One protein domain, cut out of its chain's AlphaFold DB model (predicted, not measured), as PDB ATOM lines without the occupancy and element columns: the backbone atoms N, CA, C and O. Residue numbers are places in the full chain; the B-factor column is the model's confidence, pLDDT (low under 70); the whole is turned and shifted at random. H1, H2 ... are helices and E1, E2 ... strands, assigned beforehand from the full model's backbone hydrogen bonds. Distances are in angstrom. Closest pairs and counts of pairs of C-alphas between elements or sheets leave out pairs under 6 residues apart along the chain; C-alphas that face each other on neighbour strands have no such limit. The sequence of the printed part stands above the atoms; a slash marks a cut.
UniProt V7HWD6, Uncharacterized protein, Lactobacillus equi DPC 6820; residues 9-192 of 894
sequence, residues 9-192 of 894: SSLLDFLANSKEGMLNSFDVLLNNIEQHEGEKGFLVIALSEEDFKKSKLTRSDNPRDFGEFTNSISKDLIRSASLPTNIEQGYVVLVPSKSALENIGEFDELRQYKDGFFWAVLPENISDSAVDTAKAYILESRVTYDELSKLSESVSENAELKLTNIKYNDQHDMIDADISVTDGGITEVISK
ATOM      1  N   SER A   9      -3.765 -13.199 -31.854       44.75
ATOM      2  CA  SER A   9      -4.479 -14.186 -32.681       44.75
ATOM      3  C   SER A   9      -5.934 -13.805 -32.991       44.75
ATOM      4  O   SER A   9      -6.310 -13.765 -34.157       44.75
ATOM      5  N   SER A  10      -6.745 -13.445 -31.988       47.31
ATOM      6  CA  SER A  10      -8.133 -12.998 -32.204       47.31
ATOM      7  C   SER A  10      -8.197 -11.698 -33.006       47.31
ATOM      8  O   SER A  10      -9.146 -11.486 -33.757       47.31
ATOM      9  N   LEU A  11      -7.200 -10.821 -32.847       50.50
ATOM     10  CA  LEU A  11      -7.078  -9.592 -33.620       50.50
ATOM     11  C   LEU A  11      -6.698  -9.892 -35.076       50.50
ATOM     12  O   LEU A  11      -7.336  -9.349 -35.964       50.50
ATOM     13  N   LEU A  12      -5.723 -10.765 -35.336       49.91
ATOM     14  CA  LEU A  12      -5.252 -11.140 -36.674       49.91
ATOM     15  C   LEU A  12      -6.301 -11.945 -37.448       49.91
ATOM     16  O   LEU A  12      -6.619 -11.574 -38.578       49.91
ATOM     17  N   ASP A  13      -6.920 -12.956 -36.827       47.00
ATOM     18  CA  ASP A  13      -8.074 -13.671 -37.394       47.00
ATOM     19  C   ASP A  13      -9.192 -12.684 -37.761       47.00
ATOM     20  O   ASP A  13      -9.825 -12.804 -38.813       47.00
ATOM     21  N   PHE A  14      -9.439 -11.677 -36.918       49.72
ATOM     22  CA  PHE A  14     -10.457 -10.670 -37.194       49.72
ATOM     23  C   PHE A  14     -10.022  -9.673 -38.272       49.72
ATOM     24  O   PHE A  14     -10.831  -9.374 -39.141       49.72
ATOM     25  N   LEU A  15      -8.772  -9.203 -38.297       43.66
ATOM     26  CA  LEU A  15      -8.235  -8.313 -39.336       43.66
ATOM     27  C   LEU A  15      -8.272  -8.987 -40.718       43.66
ATOM     28  O   LEU A  15      -8.736  -8.371 -41.676       43.66
ATOM     29  N   ALA A  16      -7.892 -10.266 -40.804       46.22
ATOM     30  CA  ALA A  16      -7.941 -11.063 -42.031       46.22
ATOM     31  C   ALA A  16      -9.376 -11.309 -42.549       46.22
ATOM     32  O   ALA A  16      -9.591 -11.438 -43.756       46.22
ATOM     33  N   ASN A  17     -10.375 -11.348 -41.656       42.09
ATOM     34  CA  ASN A  17     -11.787 -11.533 -42.022       42.09
ATOM     35  C   ASN A  17     -12.587 -10.211 -42.133       42.09
ATOM     36  O   ASN A  17     -13.637 -10.178 -42.777       42.09
ATOM     37  N   SER A  18     -12.112  -9.105 -41.551       43.09
ATOM     38  CA  SER A  18     -12.831  -7.826 -41.407       43.09
ATOM     39  C   SER A  18     -12.685  -6.912 -42.634       43.09
ATOM     40  O   SER A  18     -12.224  -5.772 -42.527       43.09
ATOM     41  N   LYS A  19     -13.165  -7.374 -43.794       45.88
ATOM     42  CA  LYS A  19     -13.132  -6.635 -45.077       45.88
ATOM     43  C   LYS A  19     -13.890  -5.299 -45.118       45.88
ATOM     44  O   LYS A  19     -13.764  -4.569 -46.089       45.88
ATOM     45  N   GLU A  20     -14.673  -4.984 -44.090       43.34
ATOM     46  CA  GLU A  20     -15.427  -3.725 -43.955       43.34
ATOM     47  C   GLU A  20     -14.767  -2.749 -42.955       43.34
ATOM     48  O   GLU A  20     -15.314  -1.691 -42.649       43.34
ATOM     49  N   GLY A  21     -13.626  -3.130 -42.362       43.41
ATOM     50  CA  GLY A  21     -13.172  -2.601 -41.071       43.41
ATOM     51  C   GLY A  21     -11.729  -2.111 -41.004       43.41
ATOM     52  O   GLY A  21     -11.177  -2.087 -39.908       43.41
ATOM     53  N   MET A  22     -11.135  -1.704 -42.126       50.38
ATOM     54  CA  MET A  22      -9.929  -0.865 -42.205       50.38
ATOM     55  C   MET A  22     -10.006   0.003 -43.470       50.38
ATOM     56  O   MET A  22     -10.810  -0.275 -44.356       50.38
ATOM     57  N   LEU A  23      -9.136   1.007 -43.601       44.19
ATOM     58  CA  LEU A  23      -8.579   1.313 -44.923       44.19
ATOM     59  C   LEU A  23      -7.917   0.010 -45.427       44.19
ATOM     60  O   LEU A  23      -7.012  -0.496 -44.765       44.19
ATOM     61  N   ASN A  24      -8.476  -0.609 -46.473       41.59
ATOM     62  CA  ASN A  24      -8.412  -2.068 -46.660       41.59
ATOM     63  C   ASN A  24      -6.999  -2.670 -46.621       41.59
ATOM     64  O   ASN A  24      -6.126  -2.232 -47.357       41.59
ATOM     65  N   SER A  25      -6.844  -3.712 -45.789       40.69
ATOM     66  CA  SER A  25      -5.641  -4.525 -45.521       40.69
ATOM     67  C   SER A  25      -4.488  -4.334 -46.514       40.69
ATOM     68  O   SER A  25      -4.331  -5.107 -47.461       40.69
ATOM     69  N   PHE A  26      -3.681  -3.298 -46.293       51.69
ATOM     70  CA  PHE A  26      -2.579  -3.003 -47.190       51.69
ATOM     71  C   PHE A  26      -1.369  -3.875 -46.866       51.69
ATOM     72  O   PHE A  26      -0.772  -3.739 -45.800       51.69
ATOM     73  N   ASP A  27      -0.982  -4.716 -47.819       48.56
ATOM     74  CA  ASP A  27       0.256  -5.486 -47.773       48.56
ATOM     75  C   ASP A  27       1.472  -4.554 -47.913       48.56
ATOM     76  O   ASP A  27       1.974  -4.324 -49.017       48.56
ATOM     77  N   VAL A  28       1.983  -4.023 -46.798       52.53
ATOM     78  CA  VAL A  28       3.282  -3.338 -46.791       52.53
ATOM     79  C   VAL A  28       4.379  -4.360 -47.086       52.53
ATOM     80  O   VAL A  28       4.849  -5.047 -46.186       52.53
ATOM     81  N   LEU A  29       4.798  -4.452 -48.349       51.12
ATOM     82  CA  LEU A  29       5.946  -5.261 -48.759       51.12
ATOM     83  C   LEU A  29       7.253  -4.617 -48.279       51.12
ATOM     84  O   LEU A  29       7.707  -3.620 -48.853       51.12
ATOM     85  N   LEU A  30       7.883  -5.225 -47.271       55.53
ATOM     86  CA  LEU A  30       9.193  -4.829 -46.741       55.53
ATOM     87  C   LEU A  30      10.331  -5.233 -47.698       55.53
ATOM     88  O   LEU A  30      11.112  -6.148 -47.453       55.53
ATOM     89  N   ASN A  31      10.413  -4.548 -48.839       45.50
ATOM     90  CA  ASN A  31      11.453  -4.771 -49.841       45.50
ATOM     91  C   ASN A  31      12.782  -4.103 -49.430       45.50
ATOM     92  O   ASN A  31      12.791  -2.922 -49.078       45.50
ATOM     93  N   ASN A  32      13.905  -4.805 -49.642       45.91
ATOM     94  CA  ASN A  32      15.294  -4.393 -49.352       45.91
ATOM     95  C   ASN A  32      15.772  -4.500 -47.877       45.91
ATOM     96  O   ASN A  32      16.531  -3.641 -47.429       45.91
ATOM     97  N   ILE A  33      15.419  -5.566 -47.145       46.62
ATOM     98  CA  ILE A  33      16.142  -5.970 -45.916       46.62
ATOM     99  C   ILE A  33      16.435  -7.473 -45.959       46.62
ATOM    100  O   ILE A  33      15.503  -8.257 -46.081       46.62
ATOM    101  N   GLU A  34      17.688  -7.894 -45.757       49.41
ATOM    102  CA  GLU A  34      18.077  -9.323 -45.745       49.41
ATOM    103  C   GLU A  34      17.413 -10.149 -44.617       49.41
ATOM    104  O   GLU A  34      17.483 -11.374 -44.638       49.41
ATOM    105  N   GLN A  35      16.758  -9.498 -43.644       51.47
ATOM    106  CA  GLN A  35      16.086 -10.138 -42.501       51.47
ATOM    107  C   GLN A  35      14.548 -10.162 -42.583       51.47
ATOM    108  O   GLN A  35      13.940 -10.949 -41.868       51.47
ATOM    109  N   HIS A  36      13.925  -9.345 -43.443       54.06
ATOM    110  CA  HIS A  36      12.456  -9.206 -43.531       54.06
ATOM    111  C   HIS A  36      11.943  -9.150 -44.987       54.06
ATOM    112  O   HIS A  36      10.843  -8.658 -45.245       54.06
ATOM    113  N   GLU A  37      12.731  -9.605 -45.969       50.47
ATOM    114  CA  GLU A  37      12.367  -9.508 -47.389       50.47
ATOM    115  C   GLU A  37      11.089 -10.303 -47.707       50.47
ATOM    116  O   GLU A  37      11.067 -11.533 -47.688       50.47
ATOM    117  N   GLY A  38      10.014  -9.579 -48.027       59.41
ATOM    118  CA  GLY A  38       8.701 -10.162 -48.312       59.41
ATOM    119  C   GLY A  38       7.794 -10.345 -47.090       59.41
ATOM    120  O   GLY A  38       6.684 -10.854 -47.250       59.41
ATOM    121  N   GLU A  39       8.205  -9.898 -45.899       67.06
ATOM    122  CA  GLU A  39       7.265  -9.715 -44.793       67.06
ATOM    123  C   GLU A  39       6.217  -8.642 -45.117       67.06
ATOM    124  O   GLU A  39       6.462  -7.686 -45.863       67.06
ATOM    125  N   LYS A  40       5.042  -8.833 -44.513       73.94
ATOM    126  CA  LYS A  40       3.868  -7.971 -44.599       73.94
ATOM    127  C   LYS A  40       3.560  -7.352 -43.239       73.94
ATOM    128  O   LYS A  40       3.757  -7.977 -42.193       73.94
ATOM    129  N   GLY A  41       2.983  -6.157 -43.257       81.69
ATOM    130  CA  GLY A  41       2.432  -5.513 -42.069       81.69
ATOM    131  C   GLY A  41       1.302  -4.549 -42.410       81.69
ATOM    132  O   GLY A  41       1.249  -4.001 -43.507       81.69
ATOM    133  N   PHE A  42       0.406  -4.338 -41.450       83.94
ATOM    134  CA  PHE A  42      -0.727  -3.427 -41.547       83.94
ATOM    135  C   PHE A  42      -0.319  -2.014 -41.118       83.94
ATOM    136  O   PHE A  42       0.309  -1.836 -40.071       83.94
ATOM    137  N   LEU A  43      -0.724  -0.995 -41.884       86.94
ATOM    138  CA  LEU A  43      -0.585   0.397 -41.455       86.94
ATOM    139  C   LEU A  43      -1.683   0.745 -40.435       86.94
ATOM    140  O   LEU A  43      -2.877   0.612 -40.704       86.94
ATOM    141  N   VAL A  44      -1.258   1.208 -39.267       91.44
ATOM    142  CA  VAL A  44      -2.088   1.610 -38.125       91.44
ATOM    143  C   VAL A  44      -1.676   3.009 -37.647       91.44
ATOM    144  O   VAL A  44      -0.705   3.583 -38.142       91.44
ATOM    145  N   ILE A  45      -2.425   3.593 -36.708       93.88
ATOM    146  CA  ILE A  45      -2.116   4.914 -36.131       93.88
ATOM    147  C   ILE A  45      -1.815   4.796 -34.636       93.88
ATOM    148  O   ILE A  45      -2.301   3.879 -33.976       93.88
ATOM    149  N   ALA A  46      -1.032   5.717 -34.076       95.12
ATOM    150  CA  ALA A  46      -0.657   5.695 -32.664       95.12
ATOM    151  C   ALA A  46      -0.692   7.078 -31.993       95.12
ATOM    152  O   ALA A  46      -0.426   8.110 -32.613       95.12
ATOM    153  N   LEU A  47      -0.988   7.079 -30.692       94.75
ATOM    154  CA  LEU A  47      -0.908   8.233 -29.791       94.75
ATOM    155  C   LEU A  47       0.037   7.911 -28.633       94.75
ATOM    156  O   LEU A  47      -0.122   6.875 -27.986       94.75
ATOM    157  N   SER A  48       0.985   8.798 -28.334       95.44
ATOM    158  CA  SER A  48       1.801   8.707 -27.118       95.44
ATOM    159  C   SER A  48       1.082   9.298 -25.897       95.44
ATOM    160  O   SER A  48       0.163  10.112 -26.023       95.44
ATOM    161  N   GLU A  49       1.553   8.978 -24.689       91.38
ATOM    162  CA  GLU A  49       1.105   9.619 -23.442       91.38
ATOM    163  C   GLU A  49       1.299  11.153 -23.455       91.38
ATOM    164  O   GLU A  49       0.619  11.871 -22.721       91.38
ATOM    165  N   GLU A  50       2.207  11.688 -24.281       91.56
ATOM    166  CA  GLU A  50       2.307  13.134 -24.496       91.56
ATOM    167  C   GLU A  50       1.209  13.682 -25.405       91.56
ATOM    168  O   GLU A  50       0.720  14.779 -25.157       91.56
ATOM    169  N   ASP A  51       0.801  12.943 -26.435       93.25
ATOM    170  CA  ASP A  51      -0.235  13.384 -27.372       93.25
ATOM    171  C   ASP A  51      -1.602  13.480 -26.684       93.25
ATOM    172  O   ASP A  51      -2.330  14.452 -26.886       93.25
ATOM    173  N   PHE A  52      -1.906  12.559 -25.762       90.75
ATOM    174  CA  PHE A  52      -3.069  12.674 -24.871       90.75
ATOM    175  C   PHE A  52      -3.024  13.946 -24.001       90.75
ATOM    176  O   PHE A  52      -4.048  14.592 -23.792       90.75
ATOM    177  N   LYS A  53      -1.839  14.368 -23.532       90.81
ATOM    178  CA  LYS A  53      -1.672  15.614 -22.755       90.81
ATOM    179  C   LYS A  53      -1.784  16.867 -23.630       90.81
ATOM    180  O   LYS A  53      -2.401  17.840 -23.207       90.81
ATOM    181  N   LYS A  54      -1.220  16.851 -24.843       92.31
ATOM    182  CA  LYS A  54      -1.239  17.981 -25.793       92.31
ATOM    183  C   LYS A  54      -2.643  18.224 -26.365       92.31
ATOM    184  O   LYS A  54      -3.086  19.370 -26.413       92.31
ATOM    185  N   SER A  55      -3.368  17.155 -26.705       91.69
ATOM    186  CA  SER A  55      -4.789  17.197 -27.096       91.69
ATOM    187  C   SER A  55      -5.739  17.534 -25.938       91.69
ATOM    188  O   SER A  55      -6.852  17.984 -26.186       91.69
ATOM    189  N   LYS A  56      -5.291  17.379 -24.679       93.00
ATOM    190  CA  LYS A  56      -6.077  17.474 -23.428       93.00
ATOM    191  C   LYS A  56      -7.078  16.337 -23.208       93.00
ATOM    192  O   LYS A  56      -7.851  16.390 -22.251       93.00
ATOM    193  N   LEU A  57      -7.026  15.274 -24.009       91.25
ATOM    194  CA  LEU A  57      -7.785  14.054 -23.750       91.25
ATOM    195  C   LEU A  57      -7.116  13.254 -22.616       91.25
ATOM    196  O   LEU A  57      -6.503  12.208 -22.825       91.25
ATOM    197  N   THR A  58      -7.215  13.769 -21.388       90.75
ATOM    198  CA  THR A  58      -6.682  13.146 -20.171       90.75
ATOM    199  C   THR A  58      -7.735  13.094 -19.068       90.75
ATOM    200  O   THR A  58      -8.668  13.895 -19.018       90.75
ATOM    201  N   ARG A  59      -7.520  12.212 -18.086       87.75
ATOM    202  CA  ARG A  59      -8.350  12.142 -16.875       87.75
ATOM    203  C   ARG A  59      -8.299  13.412 -15.999       87.75
ATOM    204  O   ARG A  59      -9.165  13.563 -15.143       87.75
ATOM    205  N   SER A  60      -7.299  14.285 -16.148       86.81
ATOM    206  CA  SER A  60      -7.222  15.553 -15.405       86.81
ATOM    207  C   SER A  60      -7.906  16.711 -16.125       86.81
ATOM    208  O   SER A  60      -8.512  17.547 -15.460       86.81
ATOM    209  N   ASP A  61      -7.808  16.752 -17.452       89.06
ATOM    210  CA  ASP A  61      -8.192  17.915 -18.255       89.06
ATOM    211  C   ASP A  61      -9.609  17.769 -18.831       89.06
ATOM    212  O   ASP A  61     -10.403  18.706 -18.732       89.06
ATOM    213  N   ASN A  62      -9.968  16.577 -19.325       89.75
ATOM    214  CA  ASN A  62     -11.340  16.219 -19.692       89.75
ATOM    215  C   ASN A  62     -11.695  14.797 -19.190       89.75
ATOM    216  O   ASN A  62     -11.638  13.821 -19.944       89.75
ATOM    217  N   PRO A  63     -12.071  14.640 -17.902       85.94
ATOM    218  CA  PRO A  63     -12.344  13.331 -17.301       85.94
ATOM    219  C   PRO A  63     -13.557  12.607 -17.889       85.94
ATOM    220  O   PRO A  63     -13.635  11.385 -17.749       85.94
ATOM    221  N   ARG A  64     -14.504  13.338 -18.495       90.19
ATOM    222  CA  ARG A  64     -15.687  12.747 -19.125       90.19
ATOM    223  C   ARG A  64     -15.294  12.114 -20.446       90.19
ATOM    224  O   ARG A  64     -15.467  10.909 -20.606       90.19
ATOM    225  N   ASP A  65     -14.711  12.901 -21.337       89.81
ATOM    226  CA  ASP A  65     -14.563  12.488 -22.729       89.81
ATOM    227  C   ASP A  65     -13.344  11.561 -22.876       89.81
ATOM    228  O   ASP A  65     -13.380  10.610 -23.650       89.81
ATOM    229  N   PHE A  66     -12.340  11.676 -21.989       89.12
ATOM    230  CA  PHE A  66     -11.363  10.602 -21.759       89.12
ATOM    231  C   PHE A  66     -12.049   9.302 -21.302       89.12
ATOM    232  O   PHE A  66     -11.731   8.223 -21.795       89.12
ATOM    233  N   GLY A  67     -13.009   9.385 -20.375       84.94
ATOM    234  CA  GLY A  67     -13.804   8.241 -19.925       84.94
ATOM    235  C   GLY A  67     -14.561   7.572 -21.073       84.94
ATOM    236  O   GLY A  67     -14.424   6.365 -21.272       84.94
ATOM    237  N   GLU A  68     -15.297   8.357 -21.858       89.25
ATOM    238  CA  GLU A  68     -16.053   7.897 -23.028       89.25
ATOM    239  C   GLU A  68     -15.122   7.313 -24.111       89.25
ATOM    240  O   GLU A  68     -15.377   6.206 -24.577       89.25
ATOM    241  N   PHE A  69     -13.965   7.922 -24.389       89.62
ATOM    242  CA  PHE A  69     -12.941   7.371 -25.290       89.62
ATOM    243  C   PHE A  69     -12.397   6.014 -24.808       89.62
ATOM    244  O   PHE A  69     -12.368   5.039 -25.564       89.62
ATOM    245  N   THR A  70     -12.017   5.902 -23.527       86.00
ATOM    246  CA  THR A  70     -11.566   4.616 -22.957       86.00
ATOM    247  C   THR A  70     -12.651   3.540 -22.978       86.00
ATOM    248  O   THR A  70     -12.341   2.363 -23.169       86.00
ATOM    249  N   ASN A  71     -13.918   3.935 -22.830       82.94
ATOM    250  CA  ASN A  71     -15.071   3.051 -22.934       82.94
ATOM    251  C   ASN A  71     -15.245   2.559 -24.380       82.94
ATOM    252  O   ASN A  71     -15.365   1.353 -24.588       82.94
ATOM    253  N   SER A  72     -15.156   3.455 -25.369       87.81
ATOM    254  CA  SER A  72     -15.233   3.133 -26.800       87.81
ATOM    255  C   SER A  72     -14.105   2.212 -27.272       87.81
ATOM    256  O   SER A  72     -14.364   1.308 -28.064       87.81
ATOM    257  N   ILE A  73     -12.888   2.345 -26.728       84.38
ATOM    258  CA  ILE A  73     -11.827   1.340 -26.925       84.38
ATOM    259  C   ILE A  73     -12.204   0.011 -26.254       84.38
ATOM    260  O   ILE A  73     -12.084  -1.044 -26.862       84.38
ATOM    261  N   SER A  74     -12.700   0.027 -25.010       76.94
ATOM    262  CA  SER A  74     -13.035  -1.206 -24.271       76.94
ATOM    263  C   SER A  74     -14.253  -1.985 -24.797       76.94
ATOM    264  O   SER A  74     -14.503  -3.102 -24.335       76.94
ATOM    265  N   LYS A  75     -15.005  -1.380 -25.726       81.25
ATOM    266  CA  LYS A  75     -16.168  -1.929 -26.437       81.25
ATOM    267  C   LYS A  75     -15.888  -2.209 -27.924       81.25
ATOM    268  O   LYS A  75     -16.829  -2.446 -28.672       81.25
ATOM    269  N   ASP A  76     -14.627  -2.121 -28.353       79.38
ATOM    270  CA  ASP A  76     -14.170  -2.315 -29.738       79.38
ATOM    271  C   ASP A  76     -14.804  -1.378 -30.795       79.38
ATOM    272  O   ASP A  76     -14.679  -1.616 -31.998       79.38
ATOM    273  N   LEU A  77     -15.418  -0.265 -30.361       81.56
ATOM    274  CA  LEU A  77     -15.899   0.814 -31.240       81.56
ATOM    275  C   LEU A  77     -14.713   1.574 -31.856       81.56
ATOM    276  O   LEU A  77     -14.675   1.837 -33.056       81.56
ATOM    277  N   ILE A  78     -13.695   1.854 -31.035       84.62
ATOM    278  CA  ILE A  78     -12.373   2.311 -31.478       84.62
ATOM    279  C   ILE A  78     -11.402   1.146 -31.270       84.62
ATOM    280  O   ILE A  78     -10.827   0.976 -30.195       84.62
ATOM    281  N   ARG A  79     -11.251   0.306 -32.297       82.56
ATOM    282  CA  ARG A  79     -10.409  -0.899 -32.243       82.56
ATOM    283  C   ARG A  79      -8.953  -0.550 -31.917       82.56
ATOM    284  O   ARG A  79      -8.339   0.277 -32.593       82.56
ATOM    285  N   SER A  80      -8.389  -1.224 -30.917       85.06
ATOM    286  CA  SER A  80      -6.994  -1.067 -30.492       85.06
ATOM    287  C   SER A  80      -6.144  -2.260 -30.926       85.06
ATOM    288  O   SER A  80      -6.550  -3.408 -30.763       85.06
ATOM    289  N   ALA A  81      -4.943  -1.974 -31.427       84.44
ATOM    290  CA  ALA A  81      -3.896  -2.948 -31.745       84.44
ATOM    291  C   ALA A  81      -2.667  -2.775 -30.826       84.44
ATOM    292  O   ALA A  81      -1.535  -3.063 -31.207       84.44
ATOM    293  N   SER A  82      -2.876  -2.236 -29.620       84.44
ATOM    294  CA  SER A  82      -1.802  -1.899 -28.679       84.44
ATOM    295  C   SER A  82      -1.138  -3.152 -28.096       84.44
ATOM    296  O   SER A  82      -1.684  -3.779 -27.185       84.44
ATOM    297  N   LEU A  83       0.051  -3.495 -28.593       85.56
ATOM    298  CA  LEU A  83       0.868  -4.590 -28.063       85.56
ATOM    299  C   LEU A  83       1.507  -4.219 -26.706       85.56
ATOM    300  O   LEU A  83       1.700  -3.030 -26.427       85.56
ATOM    301  N   PRO A  84       1.869  -5.207 -25.861       84.94
ATOM    302  CA  PRO A  84       2.455  -4.983 -24.536       84.94
ATOM    303  C   PRO A  84       3.650  -4.025 -24.553       84.94
ATOM    304  O   PRO A  84       3.646  -3.033 -23.826       84.94
ATOM    305  N   THR A  85       4.614  -4.246 -25.452       85.62
ATOM    306  CA  THR A  85       5.819  -3.416 -25.576       85.62
ATOM    307  C   THR A  85       5.498  -1.969 -25.968       85.62
ATOM    308  O   THR A  85       6.122  -1.045 -25.453       85.62
ATOM    309  N   ASN A  86       4.487  -1.730 -26.815       88.81
ATOM    310  CA  ASN A  86       4.065  -0.365 -27.148       88.81
ATOM    311  C   ASN A  86       3.406   0.338 -25.950       88.81
ATOM    312  O   ASN A  86       3.660   1.520 -25.727       88.81
ATOM    313  N   ILE A  87       2.615  -0.384 -25.147       86.31
ATOM    314  CA  ILE A  87       2.000   0.157 -23.923       86.31
ATOM    315  C   ILE A  87       3.077   0.519 -22.888       86.31
ATOM    316  O   ILE A  87       2.975   1.563 -22.244       86.31
ATOM    317  N   GLU A  88       4.129  -0.293 -22.753       84.94
ATOM    318  CA  GLU A  88       5.283  -0.001 -21.886       84.94
ATOM    319  C   GLU A  88       6.110   1.197 -22.381       84.94
ATOM    320  O   GLU A  88       6.600   1.983 -21.572       84.94
ATOM    321  N   GLN A  89       6.190   1.397 -23.699       87.19
ATOM    322  CA  GLN A  89       6.757   2.598 -24.329       87.19
ATOM    323  C   GLN A  89       5.836   3.834 -24.245       87.19
ATOM    324  O   GLN A  89       6.221   4.911 -24.699       87.19
ATOM    325  N   GLY A  90       4.633   3.710 -23.672       90.12
ATOM    326  CA  GLY A  90       3.684   4.815 -23.507       90.12
ATOM    327  C   GLY A  90       2.837   5.136 -24.743       90.12
ATOM    328  O   GLY A  90       2.303   6.241 -24.825       90.12
ATOM    329  N   TYR A  91       2.698   4.202 -25.689       92.50
ATOM    330  CA  TYR A  91       1.885   4.348 -26.901       92.50
ATOM    331  C   TYR A  91       0.587   3.534 -26.845       92.50
ATOM    332  O   TYR A  91       0.557   2.384 -26.406       92.50
ATOM    333  N   VAL A  92      -0.485   4.124 -27.371       91.69
ATOM    334  CA  VAL A  92      -1.745   3.449 -27.698       91.69
ATOM    335  C   VAL A  92      -1.858   3.387 -29.218       91.69
ATOM    336  O   VAL A  92      -1.940   4.422 -29.878       91.69
ATOM    337  N   VAL A  93      -1.853   2.173 -29.765       92.50
ATOM    338  CA  VAL A  93      -1.987   1.880 -31.198       92.50
ATOM    339  C   VAL A  93      -3.451   1.563 -31.509       92.50
ATOM    340  O   VAL A  93      -4.053   0.708 -30.852       92.50
ATOM    341  N   LEU A  94      -4.019   2.240 -32.503       91.75
ATOM    342  CA  LEU A  94      -5.417   2.157 -32.927       91.75
ATOM    343  C   LEU A  94      -5.506   1.752 -34.403       91.75
ATOM    344  O   LEU A  94      -4.661   2.122 -35.219       91.75
ATOM    345  N   VAL A  95      -6.556   1.014 -34.755       89.94
ATOM    346  CA  VAL A  95      -6.801   0.555 -36.127       89.94
ATOM    347  C   VAL A  95      -7.666   1.590 -36.868       89.94
ATOM    348  O   VAL A  95      -8.825   1.780 -36.481       89.94
ATOM    349  N   PRO A  96      -7.163   2.252 -37.933       85.38
ATOM    350  CA  PRO A  96      -7.887   3.290 -38.670       85.38
ATOM    351  C   PRO A  96      -8.943   2.675 -39.608       85.38
ATOM    352  O   PRO A  96      -8.802   2.629 -40.830       85.38
ATOM    353  N   SER A  97     -10.019   2.165 -39.013       84.50
ATOM    354  CA  SER A  97     -11.239   1.767 -39.720       84.50
ATOM    355  C   SER A  97     -12.170   2.956 -39.917       84.50
ATOM    356  O   SER A  97     -12.145   3.882 -39.110       84.50
ATOM    357  N   LYS A  98     -13.050   2.914 -40.925       82.88
ATOM    358  CA  LYS A  98     -14.050   3.974 -41.122       82.88
ATOM    359  C   LYS A  98     -14.895   4.216 -39.864       82.88
ATOM    360  O   LYS A  98     -15.005   5.352 -39.422       82.88
ATOM    361  N   SER A  99     -15.399   3.151 -39.237       84.06
ATOM    362  CA  SER A  99     -16.171   3.263 -37.992       84.06
ATOM    363  C   SER A  99     -15.327   3.791 -36.822       84.06
ATOM    364  O   SER A  99     -15.807   4.610 -36.043       84.06
ATOM    365  N   ALA A 100     -14.053   3.400 -36.716       87.12
ATOM    366  CA  ALA A 100     -13.155   3.944 -35.695       87.12
ATOM    367  C   ALA A 100     -12.843   5.428 -35.936       87.12
ATOM    368  O   ALA A 100     -12.768   6.176 -34.970       87.12
ATOM    369  N   LEU A 101     -12.709   5.875 -37.190       89.75
ATOM    370  CA  LEU A 101     -12.554   7.290 -37.532       89.75
ATOM    371  C   LEU A 101     -13.831   8.080 -37.224       89.75
ATOM    372  O   LEU A 101     -13.736   9.120 -36.588       89.75
ATOM    373  N   GLU A 102     -15.013   7.558 -37.563       89.44
ATOM    374  CA  GLU A 102     -16.303   8.149 -37.175       89.44
ATOM    375  C   GLU A 102     -16.401   8.324 -35.646       89.44
ATOM    376  O   GLU A 102     -16.678   9.429 -35.184       89.44
ATOM    377  N   ASN A 103     -16.063   7.290 -34.860       91.75
ATOM    378  CA  ASN A 103     -16.022   7.363 -33.391       91.75
ATOM    379  C   ASN A 103     -14.927   8.321 -32.867       91.75
ATOM    380  O   ASN A 103     -15.162   9.054 -31.915       91.75
ATOM    381  N   ILE A 104     -13.727   8.349 -33.464       92.56
ATOM    382  CA  ILE A 104     -12.659   9.302 -33.095       92.56
ATOM    383  C   ILE A 104     -13.102  10.747 -33.382       92.56
ATOM    384  O   ILE A 104     -12.772  11.651 -32.616       92.56
ATOM    385  N   GLY A 105     -13.885  10.963 -34.442       91.31
ATOM    386  CA  GLY A 105     -14.432  12.259 -34.841       91.31
ATOM    387  C   GLY A 105     -15.483  12.842 -33.892       91.31
ATOM    388  O   GLY A 105     -15.787  14.034 -34.011       91.31
ATOM    389  N   GLU A 106     -16.008  12.048 -32.952       93.75
ATOM    390  CA  GLU A 106     -16.862  12.518 -31.850       93.75
ATOM    391  C   GLU A 106     -16.052  13.261 -30.767       93.75
ATOM    392  O   GLU A 106     -16.591  14.140 -30.096       93.75
ATOM    393  N   PHE A 107     -14.750  12.973 -30.636       93.81
ATOM    394  CA  PHE A 107     -13.859  13.591 -29.649       93.81
ATOM    395  C   PHE A 107     -13.206  14.854 -30.222       93.81
ATOM    396  O   PHE A 107     -12.234  14.791 -30.982       93.81
ATOM    397  N   ASP A 108     -13.728  16.021 -29.835       91.75
ATOM    398  CA  ASP A 108     -13.250  17.321 -30.322       91.75
ATOM    399  C   ASP A 108     -11.756  17.552 -30.023       91.75
ATOM    400  O   ASP A 108     -11.050  18.115 -30.858       91.75
ATOM    401  N   GLU A 109     -11.241  17.045 -28.897       93.00
ATOM    402  CA  GLU A 109      -9.814  17.053 -28.546       93.00
ATOM    403  C   GLU A 109      -8.927  16.391 -29.609       93.00
ATOM    404  O   GLU A 109      -7.859  16.920 -29.922       93.00
ATOM    405  N   LEU A 110      -9.348  15.247 -30.162       92.38
ATOM    406  CA  LEU A 110      -8.580  14.495 -31.164       92.38
ATOM    407  C   LEU A 110      -8.792  15.062 -32.566       92.38
ATOM    408  O   LEU A 110      -7.833  15.200 -33.324       92.38
ATOM    409  N   ARG A 111     -10.028  15.456 -32.894       92.94
ATOM    410  CA  ARG A 111     -10.361  16.111 -34.165       92.94
ATOM    411  C   ARG A 111      -9.603  17.430 -34.346       92.94
ATOM    412  O   ARG A 111      -9.151  17.730 -35.445       92.94
ATOM    413  N   GLN A 112      -9.426  18.199 -33.271       91.62
ATOM    414  CA  GLN A 112      -8.685  19.465 -33.277       91.62
ATOM    415  C   GLN A 112      -7.179  19.300 -32.979       91.62
ATOM    416  O   GLN A 112      -6.469  20.308 -32.871       91.62
ATOM    417  N   TYR A 113      -6.662  18.069 -32.837       94.25
ATOM    418  CA  TYR A 113      -5.267  17.850 -32.453       94.25
ATOM    419  C   TYR A 113      -4.294  18.120 -33.610       94.25
ATOM    420  O   TYR A 113      -4.030  17.266 -34.457       94.25
ATOM    421  N   LYS A 114      -3.741  19.338 -33.624       91.88
ATOM    422  CA  LYS A 114      -2.886  19.861 -34.702       91.88
ATOM    423  C   LYS A 114      -1.638  19.035 -34.990       91.88
ATOM    424  O   LYS A 114      -1.240  18.964 -36.147       91.88
ATOM    425  N   ASP A 115      -1.031  18.439 -33.968       91.50
ATOM    426  CA  ASP A 115       0.207  17.678 -34.145       91.50
ATOM    427  C   ASP A 115      -0.068  16.283 -34.739       91.50
ATOM    428  O   ASP A 115       0.878  15.584 -35.084       91.50
ATOM    429  N   GLY A 116      -1.334  15.859 -34.849       93.31
ATOM    430  CA  GLY A 116      -1.748  14.606 -35.478       93.31
ATOM    431  C   GLY A 116      -1.378  13.321 -34.725       93.31
ATOM    432  O   GLY A 116      -0.714  13.321 -33.689       93.31
ATOM    433  N   PHE A 117      -1.828  12.199 -35.280       95.00
ATOM    434  CA  PHE A 117      -1.466  10.843 -34.872       95.00
ATOM    435  C   PHE A 117      -0.121  10.462 -35.500       95.00
ATOM    436  O   PHE A 117       0.173  10.878 -36.622       95.00
ATOM    437  N   PHE A 118       0.677   9.636 -34.827       95.38
ATOM    438  CA  PHE A 118       1.792   8.947 -35.481       95.38
ATOM    439  C   PHE A 118       1.265   7.865 -36.425       95.38
ATOM    440  O   PHE A 118       0.285   7.190 -36.103       95.38
ATOM    441  N   TRP A 119       1.944   7.649 -37.550       93.94
ATOM    442  CA  TRP A 119       1.809   6.395 -38.286       93.94
ATOM    443  C   TRP A 119       2.566   5.275 -37.569       93.94
ATOM    444  O   TRP A 119       3.571   5.517 -36.901       93.94
ATOM    445  N   ALA A 120       2.097   4.038 -37.706       92.50
ATOM    446  CA  ALA A 120       2.789   2.870 -37.184       92.50
ATOM    447  C   ALA A 120       2.546   1.627 -38.051       92.50
ATOM    448  O   ALA A 120       1.491   1.488 -38.665       92.50
ATOM    449  N   VAL A 121       3.508   0.705 -38.085       90.38
ATOM    450  CA  VAL A 121       3.417  -0.556 -38.839       90.38
ATOM    451  C   VAL A 121       3.293  -1.722 -37.867       90.38
ATOM    452  O   VAL A 121       4.193  -1.960 -37.062       90.38
ATOM    453  N   LEU A 122       2.186  -2.456 -37.944       88.31
ATOM    454  CA  LEU A 122       1.936  -3.675 -37.175       88.31
ATOM    455  C   LEU A 122       2.290  -4.899 -38.042       88.31
ATOM    456  O   LEU A 122       1.645  -5.078 -39.074       88.31
ATOM    457  N   PRO A 123       3.269  -5.746 -37.674       84.88
ATOM    458  CA  PRO A 123       3.584  -6.956 -38.440       84.88
ATOM    459  C   PRO A 123       2.375  -7.895 -38.585       84.88
ATOM    460  O   PRO A 123       1.588  -8.033 -37.649       84.88
ATOM    461  N   GLU A 124       2.231  -8.569 -39.731       80.38
ATOM    462  CA  GLU A 124       1.173  -9.577 -39.924       80.38
ATOM    463  C   GLU A 124       1.479 -10.862 -39.134       80.38
ATOM    464  O   GLU A 124       0.616 -11.405 -38.449       80.38
ATOM    465  N   ASN A 125       2.733 -11.322 -39.162       74.00
ATOM    466  CA  ASN A 125       3.153 -12.614 -38.608       74.00
ATOM    467  C   ASN A 125       3.500 -12.570 -37.103       74.00
ATOM    468  O   ASN A 125       4.505 -13.138 -36.673       74.00
ATOM    469  N   ILE A 126       2.680 -11.911 -36.278       75.69
ATOM    470  CA  ILE A 126       2.846 -11.952 -34.814       75.69
ATOM    471  C   ILE A 126       2.315 -13.295 -34.297       75.69
ATOM    472  O   ILE A 126       1.110 -13.483 -34.135       75.69
ATOM    473  N   SER A 127       3.215 -14.236 -34.009       73.44
ATOM    474  CA  SER A 127       2.847 -15.480 -33.328       73.44
ATOM    475  C   SER A 127       2.414 -15.205 -31.883       73.44
ATOM    476  O   SER A 127       2.998 -14.361 -31.203       73.44
ATOM    477  N   ASP A 128       1.445 -15.970 -31.363       70.25
ATOM    478  CA  ASP A 128       0.988 -15.837 -29.965       70.25
ATOM    479  C   ASP A 128       2.119 -16.061 -28.931       70.25
ATOM    480  O   ASP A 128       2.028 -15.588 -27.800       70.25
ATOM    481  N   SER A 129       3.218 -16.723 -29.320       66.50
ATOM    482  CA  SER A 129       4.433 -16.873 -28.506       66.50
ATOM    483  C   SER A 129       5.352 -15.643 -28.502       66.50
ATOM    484  O   SER A 129       6.138 -15.494 -27.569       66.50
ATOM    485  N   ALA A 130       5.256 -14.761 -29.502       74.56
ATOM    486  CA  ALA A 130       6.027 -13.522 -29.612       74.56
ATOM    487  C   ALA A 130       5.252 -12.276 -29.138       74.56
ATOM    488  O   ALA A 130       5.793 -11.178 -29.135       74.56
ATOM    489  N   VAL A 131       3.991 -12.408 -28.714       76.25
ATOM    490  CA  VAL A 131       3.110 -11.269 -28.376       76.25
ATOM    491  C   VAL A 131       3.671 -10.324 -27.312       76.25
ATOM    492  O   VAL A 131       3.469  -9.118 -27.417       76.25
ATOM    493  N   ASP A 132       4.361 -10.841 -26.294       75.94
ATOM    494  CA  ASP A 132       4.942 -10.014 -25.225       75.94
ATOM    495  C   ASP A 132       6.307  -9.387 -25.602       75.94
ATOM    496  O   ASP A 132       6.808  -8.541 -24.863       75.94
ATOM    497  N   THR A 133       6.892  -9.750 -26.753       78.69
ATOM    498  CA  THR A 133       8.122  -9.145 -27.310       78.69
ATOM    499  C   THR A 133       7.894  -8.368 -28.613       78.69
ATOM    500  O   THR A 133       8.751  -7.580 -29.017       78.69
ATOM    501  N   ALA A 134       6.753  -8.567 -29.273       83.19
ATOM    502  CA  ALA A 134       6.365  -7.885 -30.498       83.19
ATOM    503  C   ALA A 134       5.926  -6.436 -30.238       83.19
ATOM    504  O   ALA A 134       5.263  -6.110 -29.251       83.19
ATOM    505  N   LYS A 135       6.247  -5.564 -31.194       86.62
ATOM    506  CA  LYS A 135       5.913  -4.137 -31.190       86.62
ATOM    507  C   LYS A 135       5.429  -3.715 -32.575       86.62
ATOM    508  O   LYS A 135       5.958  -4.177 -33.582       86.62
ATOM    509  N   ALA A 136       4.459  -2.810 -32.621       89.50
ATOM    510  CA  ALA A 136       4.235  -1.996 -33.803       89.50
ATOM    511  C   ALA A 136       5.385  -0.983 -33.909       89.50
ATOM    512  O   ALA A 136       5.744  -0.348 -32.911       89.50
ATOM    513  N   TYR A 137       5.955  -0.835 -35.101       91.88
ATOM    514  CA  TYR A 137       7.003   0.142 -35.382       91.88
ATOM    515  C   TYR A 137       6.370   1.527 -35.518       91.88
ATOM    516  O   TYR A 137       5.617   1.756 -36.463       91.88
ATOM    517  N   ILE A 138       6.623   2.430 -34.569       93.50
ATOM    518  CA  ILE A 138       6.089   3.800 -34.598       93.50
ATOM    519  C   ILE A 138       6.987   4.665 -35.490       93.50
ATOM    520  O   ILE A 138       8.199   4.698 -35.284       93.50
ATOM    521  N   LEU A 139       6.398   5.359 -36.464       93.62
ATOM    522  CA  LEU A 139       7.116   6.192 -37.429       93.62
ATOM    523  C   LEU A 139       7.207   7.651 -36.956       93.62
ATOM    524  O   LEU A 139       6.305   8.148 -36.285       93.62
ATOM    525  N   GLU A 140       8.258   8.371 -37.358       92.31
ATOM    526  CA  GLU A 140       8.373   9.827 -37.180       92.31
ATOM    527  C   GLU A 140       7.275  10.594 -37.933       92.31
ATOM    528  O   GLU A 140       6.845  11.664 -37.490       92.31
ATOM    529  N   SER A 141       6.820  10.069 -39.076       90.50
ATOM    530  CA  SER A 141       5.748  10.671 -39.864       90.50
ATOM    531  C   SER A 141       4.386  10.603 -39.162       90.50
ATOM    532  O   SER A 141       4.007   9.625 -38.513       90.50
ATOM    533  N   ARG A 142       3.622  11.690 -39.313       93.06
ATOM    534  CA  ARG A 142       2.320  11.906 -38.675       93.06
ATOM    535  C   ARG A 142       1.221  12.226 -39.686       93.06
ATOM    536  O   ARG A 142       1.507  12.529 -40.843       93.06
ATOM    537  N   VAL A 143      -0.026  12.170 -39.228       92.56
ATOM    538  CA  VAL A 143      -1.237  12.483 -40.002       92.56
ATOM    539  C   VAL A 143      -2.311  13.102 -39.105       92.56
ATOM    540  O   VAL A 143      -2.506  12.673 -37.967       92.56
ATOM    541  N   THR A 144      -3.022  14.120 -39.583       94.69
ATOM    542  CA  THR A 144      -4.134  14.743 -38.844       94.69
ATOM    543  C   THR A 144      -5.449  13.975 -39.020       94.69
ATOM    544  O   THR A 144      -5.609  13.181 -39.949       94.69
ATOM    545  N   TYR A 145      -6.432  14.230 -38.147       93.62
ATOM    546  CA  TYR A 145      -7.772  13.646 -38.288       93.62
ATOM    547  C   TYR A 145      -8.408  13.973 -39.652       93.62
ATOM    548  O   TYR A 145      -8.931  13.087 -40.325       93.62
ATOM    549  N   ASP A 146      -8.312  15.229 -40.089       91.00
ATOM    550  CA  ASP A 146      -8.862  15.693 -41.366       91.00
ATOM    551  C   ASP A 146      -8.215  15.010 -42.580       91.00
ATOM    552  O   ASP A 146      -8.844  14.898 -43.631       91.00
ATOM    553  N   GLU A 147      -6.955  14.588 -42.477       89.75
ATOM    554  CA  GLU A 147      -6.254  13.843 -43.529       89.75
ATOM    555  C   GLU A 147      -6.647  12.364 -43.517       89.75
ATOM    556  O   GLU A 147      -6.964  11.828 -44.577       89.75
ATOM    557  N   LEU A 148      -6.739  11.727 -42.341       89.12
ATOM    558  CA  LEU A 148      -7.273  10.364 -42.197       89.12
ATOM    559  C   LEU A 148      -8.718  10.251 -42.704       89.12
ATOM    560  O   LEU A 148      -9.060   9.297 -43.399       89.12
ATOM    561  N   SER A 149      -9.558  11.239 -42.386       87.81
ATOM    562  CA  SER A 149     -10.950  11.290 -42.830       87.81
ATOM    563  C   SER A 149     -11.036  11.406 -44.356       87.81
ATOM    564  O   SER A 149     -11.674  10.557 -44.977       87.81
ATOM    565  N   LYS A 150     -10.305  12.345 -44.978       86.75
ATOM    566  CA  LYS A 150     -10.217  12.456 -46.450       86.75
ATOM    567  C   LYS A 150      -9.695  11.172 -47.091       86.75
ATOM    568  O   LYS A 150     -10.253  10.743 -48.094       86.75
ATOM    569  N   LEU A 151      -8.676  10.541 -46.503       84.38
ATOM    570  CA  LEU A 151      -8.125   9.271 -46.976       84.38
ATOM    571  C   LEU A 151      -9.190   8.159 -46.957       84.38
ATOM    572  O   LEU A 151      -9.314   7.409 -47.917       84.38
ATOM    573  N   SER A 152     -10.016   8.096 -45.908       83.81
ATOM    574  CA  SER A 152     -11.125   7.132 -45.808       83.81
ATOM    575  C   SER A 152     -12.301   7.396 -46.759       83.81
ATOM    576  O   SER A 152     -13.147   6.519 -46.939       83.81
ATOM    577  N   GLU A 153     -12.358   8.578 -47.380       83.19
ATOM    578  CA  GLU A 153     -13.344   8.934 -48.410       83.19
ATOM    579  C   GLU A 153     -12.791   8.820 -49.841       83.19
ATOM    580  O   GLU A 153     -13.565   8.575 -50.769       83.19
ATOM    581  N   SER A 154     -11.481   9.011 -50.043       75.88
ATOM    582  CA  SER A 154     -10.852   9.055 -51.370       75.88
ATOM    583  C   SER A 154     -10.299   7.716 -51.860       75.88
ATOM    584  O   SER A 154     -10.213   7.514 -53.070       75.88
ATOM    585  N   VAL A 155      -9.919   6.818 -50.948       75.50
ATOM    586  CA  VAL A 155      -9.239   5.553 -51.257       75.50
ATOM    587  C   VAL A 155     -10.256   4.438 -51.512       75.50
ATOM    588  O   VAL A 155     -11.061   4.114 -50.639       75.50
ATOM    589  N   SER A 156     -10.224   3.819 -52.697       71.19
ATOM    590  CA  SER A 156     -11.114   2.699 -53.020       71.19
ATOM    591  C   SER A 156     -10.745   1.407 -52.281       71.19
ATOM    592  O   SER A 156      -9.605   1.194 -51.870       71.19
ATOM    593  N   GLU A 157     -11.707   0.483 -52.190       66.69
ATOM    594  CA  GLU A 157     -11.554  -0.840 -51.560       66.69
ATOM    595  C   GLU A 157     -10.394  -1.699 -52.110       66.69
ATOM    596  O   GLU A 157     -10.068  -2.717 -51.500       66.69
ATOM    597  N   ASN A 158      -9.806  -1.332 -53.257       67.94
ATOM    598  CA  ASN A 158      -8.772  -2.094 -53.970       67.94
ATOM    599  C   ASN A 158      -7.433  -1.338 -54.085       67.94
ATOM    600  O   ASN A 158      -6.579  -1.727 -54.883       67.94
ATOM    601  N   ALA A 159      -7.261  -0.240 -53.347       69.94
ATOM    602  CA  ALA A 159      -6.029   0.535 -53.358       69.94
ATOM    603  C   ALA A 159      -4.875  -0.184 -52.639       69.94
ATOM    604  O   ALA A 159      -5.074  -0.927 -51.681       69.94
ATOM    605  N   GLU A 160      -3.647   0.082 -53.075       72.31
ATOM    606  CA  GLU A 160      -2.425  -0.542 -52.565       72.31
ATOM    607  C   GLU A 160      -1.542   0.527 -51.897       72.31
ATOM    608  O   GLU A 160      -1.068   1.439 -52.581       72.31
ATOM    609  N   LEU A 161      -1.301   0.442 -50.579       73.12
ATOM    610  CA  LEU A 161      -0.261   1.260 -49.942       73.12
ATOM    611  C   LEU A 161       1.118   0.650 -50.158       73.12
ATOM    612  O   LEU A 161       1.317  -0.552 -49.996       73.12
ATOM    613  N   LYS A 162       2.098   1.514 -50.417       78.50
ATOM    614  CA  LYS A 162       3.521   1.180 -50.410       78.50
ATOM    615  C   LYS A 162       4.282   2.154 -49.528       78.50
ATOM    616  O   LYS A 162       4.214   3.368 -49.736       78.50
ATOM    617  N   LEU A 163       5.029   1.598 -48.575       82.12
ATOM    618  CA  LEU A 163       6.099   2.317 -47.896       82.12
ATOM    619  C   LEU A 163       7.298   2.437 -48.833       82.12
ATOM    620  O   LEU A 163       7.659   1.501 -49.546       82.12
ATOM    621  N   THR A 164       7.915   3.608 -48.819       80.94
ATOM    622  CA  THR A 164       9.108   3.948 -49.593       80.94
ATOM    623  C   THR A 164      10.066   4.751 -48.714       80.94
ATOM    624  O   THR A 164       9.672   5.244 -47.661       80.94
ATOM    625  N   ASN A 165      11.341   4.850 -49.109       84.62
ATOM    626  CA  ASN A 165      12.369   5.617 -48.383       84.62
ATOM    627  C   ASN A 165      12.477   5.278 -46.878       84.62
ATOM    628  O   ASN A 165      12.737   6.156 -46.057       84.62
ATOM    629  N   ILE A 166      12.270   4.003 -46.529       84.69
ATOM    630  CA  ILE A 166      12.200   3.535 -45.141       84.69
ATOM    631  C   ILE A 166      13.534   3.785 -44.415       84.69
ATOM    632  O   ILE A 166      14.602   3.429 -44.922       84.69
ATOM    633  N   LYS A 167      13.465   4.392 -43.225       86.81
ATOM    634  CA  LYS A 167      14.597   4.635 -42.318       86.81
ATOM    635  C   LYS A 167      14.557   3.641 -41.154       86.81
ATOM    636  O   LYS A 167      13.480   3.336 -40.641       86.81
ATOM    637  N   TYR A 168      15.732   3.221 -40.687       85.44
ATOM    638  CA  TYR A 168      15.899   2.299 -39.557       85.44
ATOM    639  C   TYR A 168      16.842   2.885 -38.495       85.44
ATOM    640  O   TYR A 168      17.698   3.710 -38.825       85.44
ATOM    641  N   ASN A 169      16.691   2.467 -37.234       85.94
ATOM    642  CA  ASN A 169      17.649   2.766 -36.161       85.94
ATOM    643  C   ASN A 169      18.802   1.738 -36.110       85.94
ATOM    644  O   ASN A 169      18.825   0.768 -36.867       85.94
ATOM    645  N   ASP A 170      19.752   1.927 -35.187       80.56
ATOM    646  CA  ASP A 170      20.880   1.001 -34.980       80.56
ATOM    647  C   ASP A 170      20.414  -0.427 -34.601       80.56
ATOM    648  O   ASP A 170      21.095  -1.413 -34.887       80.56
ATOM    649  N   GLN A 171      19.231  -0.549 -33.990       80.25
ATOM    650  CA  GLN A 171      18.569  -1.804 -33.623       80.25
ATOM    651  C   GLN A 171      17.795  -2.457 -34.787       80.25
ATOM    652  O   GLN A 171      17.162  -3.485 -34.573       80.25
ATOM    653  N   HIS A 172      17.867  -1.891 -35.999       79.00
ATOM    654  CA  HIS A 172      17.146  -2.317 -37.208       79.00
ATOM    655  C   HIS A 172      15.611  -2.172 -37.133       79.00
ATOM    656  O   HIS A 172      14.895  -2.635 -38.021       79.00
ATOM    657  N   ASP A 173      15.090  -1.441 -36.144       82.56
ATOM    658  CA  ASP A 173      13.678  -1.062 -36.098       82.56
ATOM    659  C   ASP A 173      13.379   0.011 -37.140       82.56
ATOM    660  O   ASP A 173      14.136   0.975 -37.284       82.56
ATOM    661  N   MET A 174      12.228  -0.099 -37.803       85.56
ATOM    662  CA  MET A 174      11.714   0.969 -38.655       85.56
ATOM    663  C   MET A 174      11.361   2.204 -37.810       85.56
ATOM    664  O   MET A 174      10.595   2.096 -36.853       85.56
ATOM    665  N   ILE A 175      11.899   3.367 -38.190       90.12
ATOM    666  CA  ILE A 175      11.659   4.655 -37.514       90.12
ATOM    667  C   ILE A 175      10.961   5.693 -38.394       90.12
ATOM    668  O   ILE A 175      10.395   6.639 -37.863       90.12
ATOM    669  N   ASP A 176      10.972   5.557 -39.723       91.06
ATOM    670  CA  ASP A 176      10.209   6.440 -40.618       91.06
ATOM    671  C   ASP A 176      10.013   5.822 -42.009       91.06
ATOM    672  O   ASP A 176      10.797   4.964 -42.417       91.06
ATOM    673  N   ALA A 177       8.997   6.280 -42.748       88.00
ATOM    674  CA  ALA A 177       8.747   5.913 -44.140       88.00
ATOM    675  C   ALA A 177       7.847   6.933 -44.874       88.00
ATOM    676  O   ALA A 177       6.880   7.459 -44.316       88.00
ATOM    677  N   ASP A 178       8.107   7.125 -46.171       85.75
ATOM    678  CA  ASP A 178       7.204   7.823 -47.093       85.75
ATOM    679  C   ASP A 178       6.070   6.867 -47.513       85.75
ATOM    680  O   ASP A 178       6.306   5.834 -48.152       85.75
ATOM    681  N   ILE A 179       4.830   7.214 -47.169       85.62
ATOM    682  CA  ILE A 179       3.613   6.421 -47.385       85.62
ATOM    683  C   ILE A 179       2.951   6.867 -48.689       85.62
ATOM    684  O   ILE A 179       2.614   8.043 -48.856       85.62
ATOM    685  N   SER A 180       2.713   5.924 -49.603       82.19
ATOM    686  CA  SER A 180       2.070   6.191 -50.894       82.19
ATOM    687  C   SER A 180       0.876   5.274 -51.158       82.19
ATOM    688  O   SER A 180       1.019   4.058 -51.077       82.19
ATOM    689  N   VAL A 181      -0.288   5.840 -51.493       82.31
ATOM    690  CA  VAL A 181      -1.437   5.100 -52.052       82.31
ATOM    691  C   VAL A 181      -1.233   4.952 -53.547       82.31
ATOM    692  O   VAL A 181      -0.905   5.925 -54.219       82.31
ATOM    693  N   THR A 182      -1.505   3.767 -54.086       77.62
ATOM    694  CA  THR A 182      -1.804   3.579 -55.507       77.62
ATOM    695  C   THR A 182      -3.230   3.060 -55.669       77.62
ATOM    696  O   THR A 182      -3.512   1.917 -55.321       77.62
ATOM    697  N   ASP A 183      -4.122   3.882 -56.222       78.00
ATOM    698  CA  ASP A 183      -5.512   3.513 -56.518       78.00
ATOM    699  C   ASP A 183      -5.805   3.710 -58.010       78.00
ATOM    700  O   ASP A 183      -5.413   4.710 -58.613       78.00
ATOM    701  N   GLY A 184      -6.411   2.713 -58.658       73.50
ATOM    702  CA  GLY A 184      -6.671   2.712 -60.106       73.50
ATOM    703  C   GLY A 184      -5.440   2.891 -61.020       73.50
ATOM    704  O   GLY A 184      -5.606   3.094 -62.224       73.50
ATOM    705  N   GLY A 185      -4.216   2.835 -60.480       65.38
ATOM    706  CA  GLY A 185      -2.968   3.171 -61.180       65.38
ATOM    707  C   GLY A 185      -2.529   4.641 -61.066       65.38
ATOM    708  O   GLY A 185      -1.587   5.043 -61.750       65.38
ATOM    709  N   ILE A 186      -3.183   5.443 -60.221       66.00
ATOM    710  CA  ILE A 186      -2.735   6.774 -59.797       66.00
ATOM    711  C   ILE A 186      -2.021   6.617 -58.453       66.00
ATOM    712  O   ILE A 186      -2.616   6.104 -57.509       66.00
ATOM    713  N   THR A 187      -0.763   7.056 -58.363       72.81
ATOM    714  CA  THR A 187       0.011   7.033 -57.111       72.81
ATOM    715  C   THR A 187       0.068   8.424 -56.480       72.81
ATOM    716  O   THR A 187       0.552   9.367 -57.107       72.81
ATOM    717  N   GLU A 188      -0.375   8.537 -55.230       75.69
ATOM    718  CA  GLU A 188      -0.336   9.748 -54.406       75.69
ATOM    719  C   GLU A 188       0.503   9.496 -53.142       75.69
ATOM    720  O   GLU A 188       0.425   8.429 -52.537       75.69
ATOM    721  N   VAL A 189       1.350  10.459 -52.762       73.00
ATOM    722  CA  VAL A 189       2.254  10.351 -51.601       73.00
ATOM    723  C   VAL A 189       1.698  11.213 -50.475       73.00
ATOM    724  O   VAL A 189       1.552  12.420 -50.658       73.00
ATOM    725  N   ILE A 190       1.391  10.582 -49.342       71.25
ATOM    726  CA  ILE A 190       0.584  11.147 -48.254       71.25
ATOM    727  C   ILE A 190       1.476  11.696 -47.143       71.25
ATOM    728  O   ILE A 190       1.356  12.868 -46.797       71.25
ATOM    729  N   SER A 191       2.419  10.897 -46.628       66.00
ATOM    730  CA  SER A 191       3.484  11.451 -45.792       66.00
ATOM    731  C   SER A 191       4.585  12.015 -46.689       66.00
ATOM    732  O   SER A 191       5.267  11.298 -47.416       66.00
ATOM    733  N   LYS A 192       4.756  13.336 -46.625       56.28
ATOM    734  CA  LYS A 192       6.010  14.009 -46.961       56.28
ATOM    735  C   LYS A 192       6.412  14.863 -45.779       56.28
ATOM    736  O   LYS A 192       5.772  15.870 -45.488       56.28
TER     737      LYS A 192
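AT A GLANCE: This is residues 9 to 192 of the 894 residues of an uncharacterized protein of Lactobacillus equi DPC 6820 (UniProt V7HWD6). Two sheets make a small sandwich, only partly face to face and with their strands crossed: a strongly twisted sheet of E2, E1, E3 and E4, and a sheet of E5, E6 and E7, closest where E4 meets E6. Five short helices, H2, H3, H5, H6 and H7, gather loosely toward one end of the long axis, and the loop round Glu 34 reaches the other; H4 is over the first sheet, and H1 lies off on a long link. The printed part has 184 residues, with seven named helices and seven named strands in the order H1 E1 H2 H3 H4 E2 H5 H6 E3 E4 H7 E5 E6 E7; the class is mixed, helices and strands, and both sheets are antiparallel. It is compact, with a radius of gyration of the C-alphas of 15.9 A, and spans 47 by 38 by 31 A.

HOW THE PARTS SIT: Start at H1, residues 9 to 17, which touches no helix and is not on either sheet. Next comes E1, residues 41 to 48, an inner strand that bends by 52 degrees at residue 44. H2, residues 49 to 55, only grazes the sheet of E1. H3, residues 63 to 74, is not on that sheet. H4, residues 84 to 88, is on it at a height of 8.7 A, only just over E2, residues 91 to 94, with 3 of its C-alphas on that strand. Look at N 92 and O 47, 2.8 A apart, for the pairing of E2 and E1. H5, residues 98 to 104, is close to but not clearly touching H3, nearest at the C-alphas of Ser 72 and Asn 103, 7.9 A. H6, residues 108 to 111, leads to E3, residues 117 to 123. E2, H5, H6 and E3 form a split strand-helix-strand unit, two strands running the same way with E1 between them, and its crossover is right-handed. E1 and E3 are antiparallel neighbours, with N 44 and O 120 within hydrogen-bond range at 2.8 A. E4, residues 137 to 143, forms a hairpin with E3, where N 121 and O 137 are 2.9 A apart. H7, residues 145 to 154, touches H5 at a shallow tilt of 17 degrees, opposite ways, closest at the C-alphas of Lys 98 and Ser 152, 6.4 A. E5, residues 160 to 168, E6, residues 174 to 183, and E7, residues 186 to 189, form a meander, each strand the antiparallel neighbour of the one before. See N 162 and O 180, 2.8 A, then N 188 and O 181, 2.9 A. The two sheets form a sandwich, two sheets face to face, their strands at 77 degrees; the closest C-alphas of E4 and E6, Leu 139 and Asp 176, are 4.4 A apart. Every O i to N i+4 pair is within hydrogen-bond range in H1, H3, H4, H5 and H7; H2 has 2 of 3, and H6 is too short for one.

IN THESE COORDINATES: Find C-alpha 9 at (-4.479, -14.186, -32.681), where H1 begins; it measures 12.2 A. E1 runs 20.6 A from C-alpha 41 at (2.432, -5.513, -42.069). H3 is 16.1 A long, E3 18.8 A, E4 15.5 A and H7 14.2 A. E5 measures 22.7 A and E6 24.9 A; E7 ends at C-alpha 189, (2.254, 10.351, -51.601).

THE WHOLE: The C-alphas farthest apart, those of Glu 34 and Arg 64, are 48.3 A apart. The printed part has no cut. The links H1 to E1 and E3 to E4 are long. Mean pLDDT of the printed part is 79.0; look for values under 70 at residues 9 to 39, 129, 157 to 159, 185 to 186 and 191 to 192.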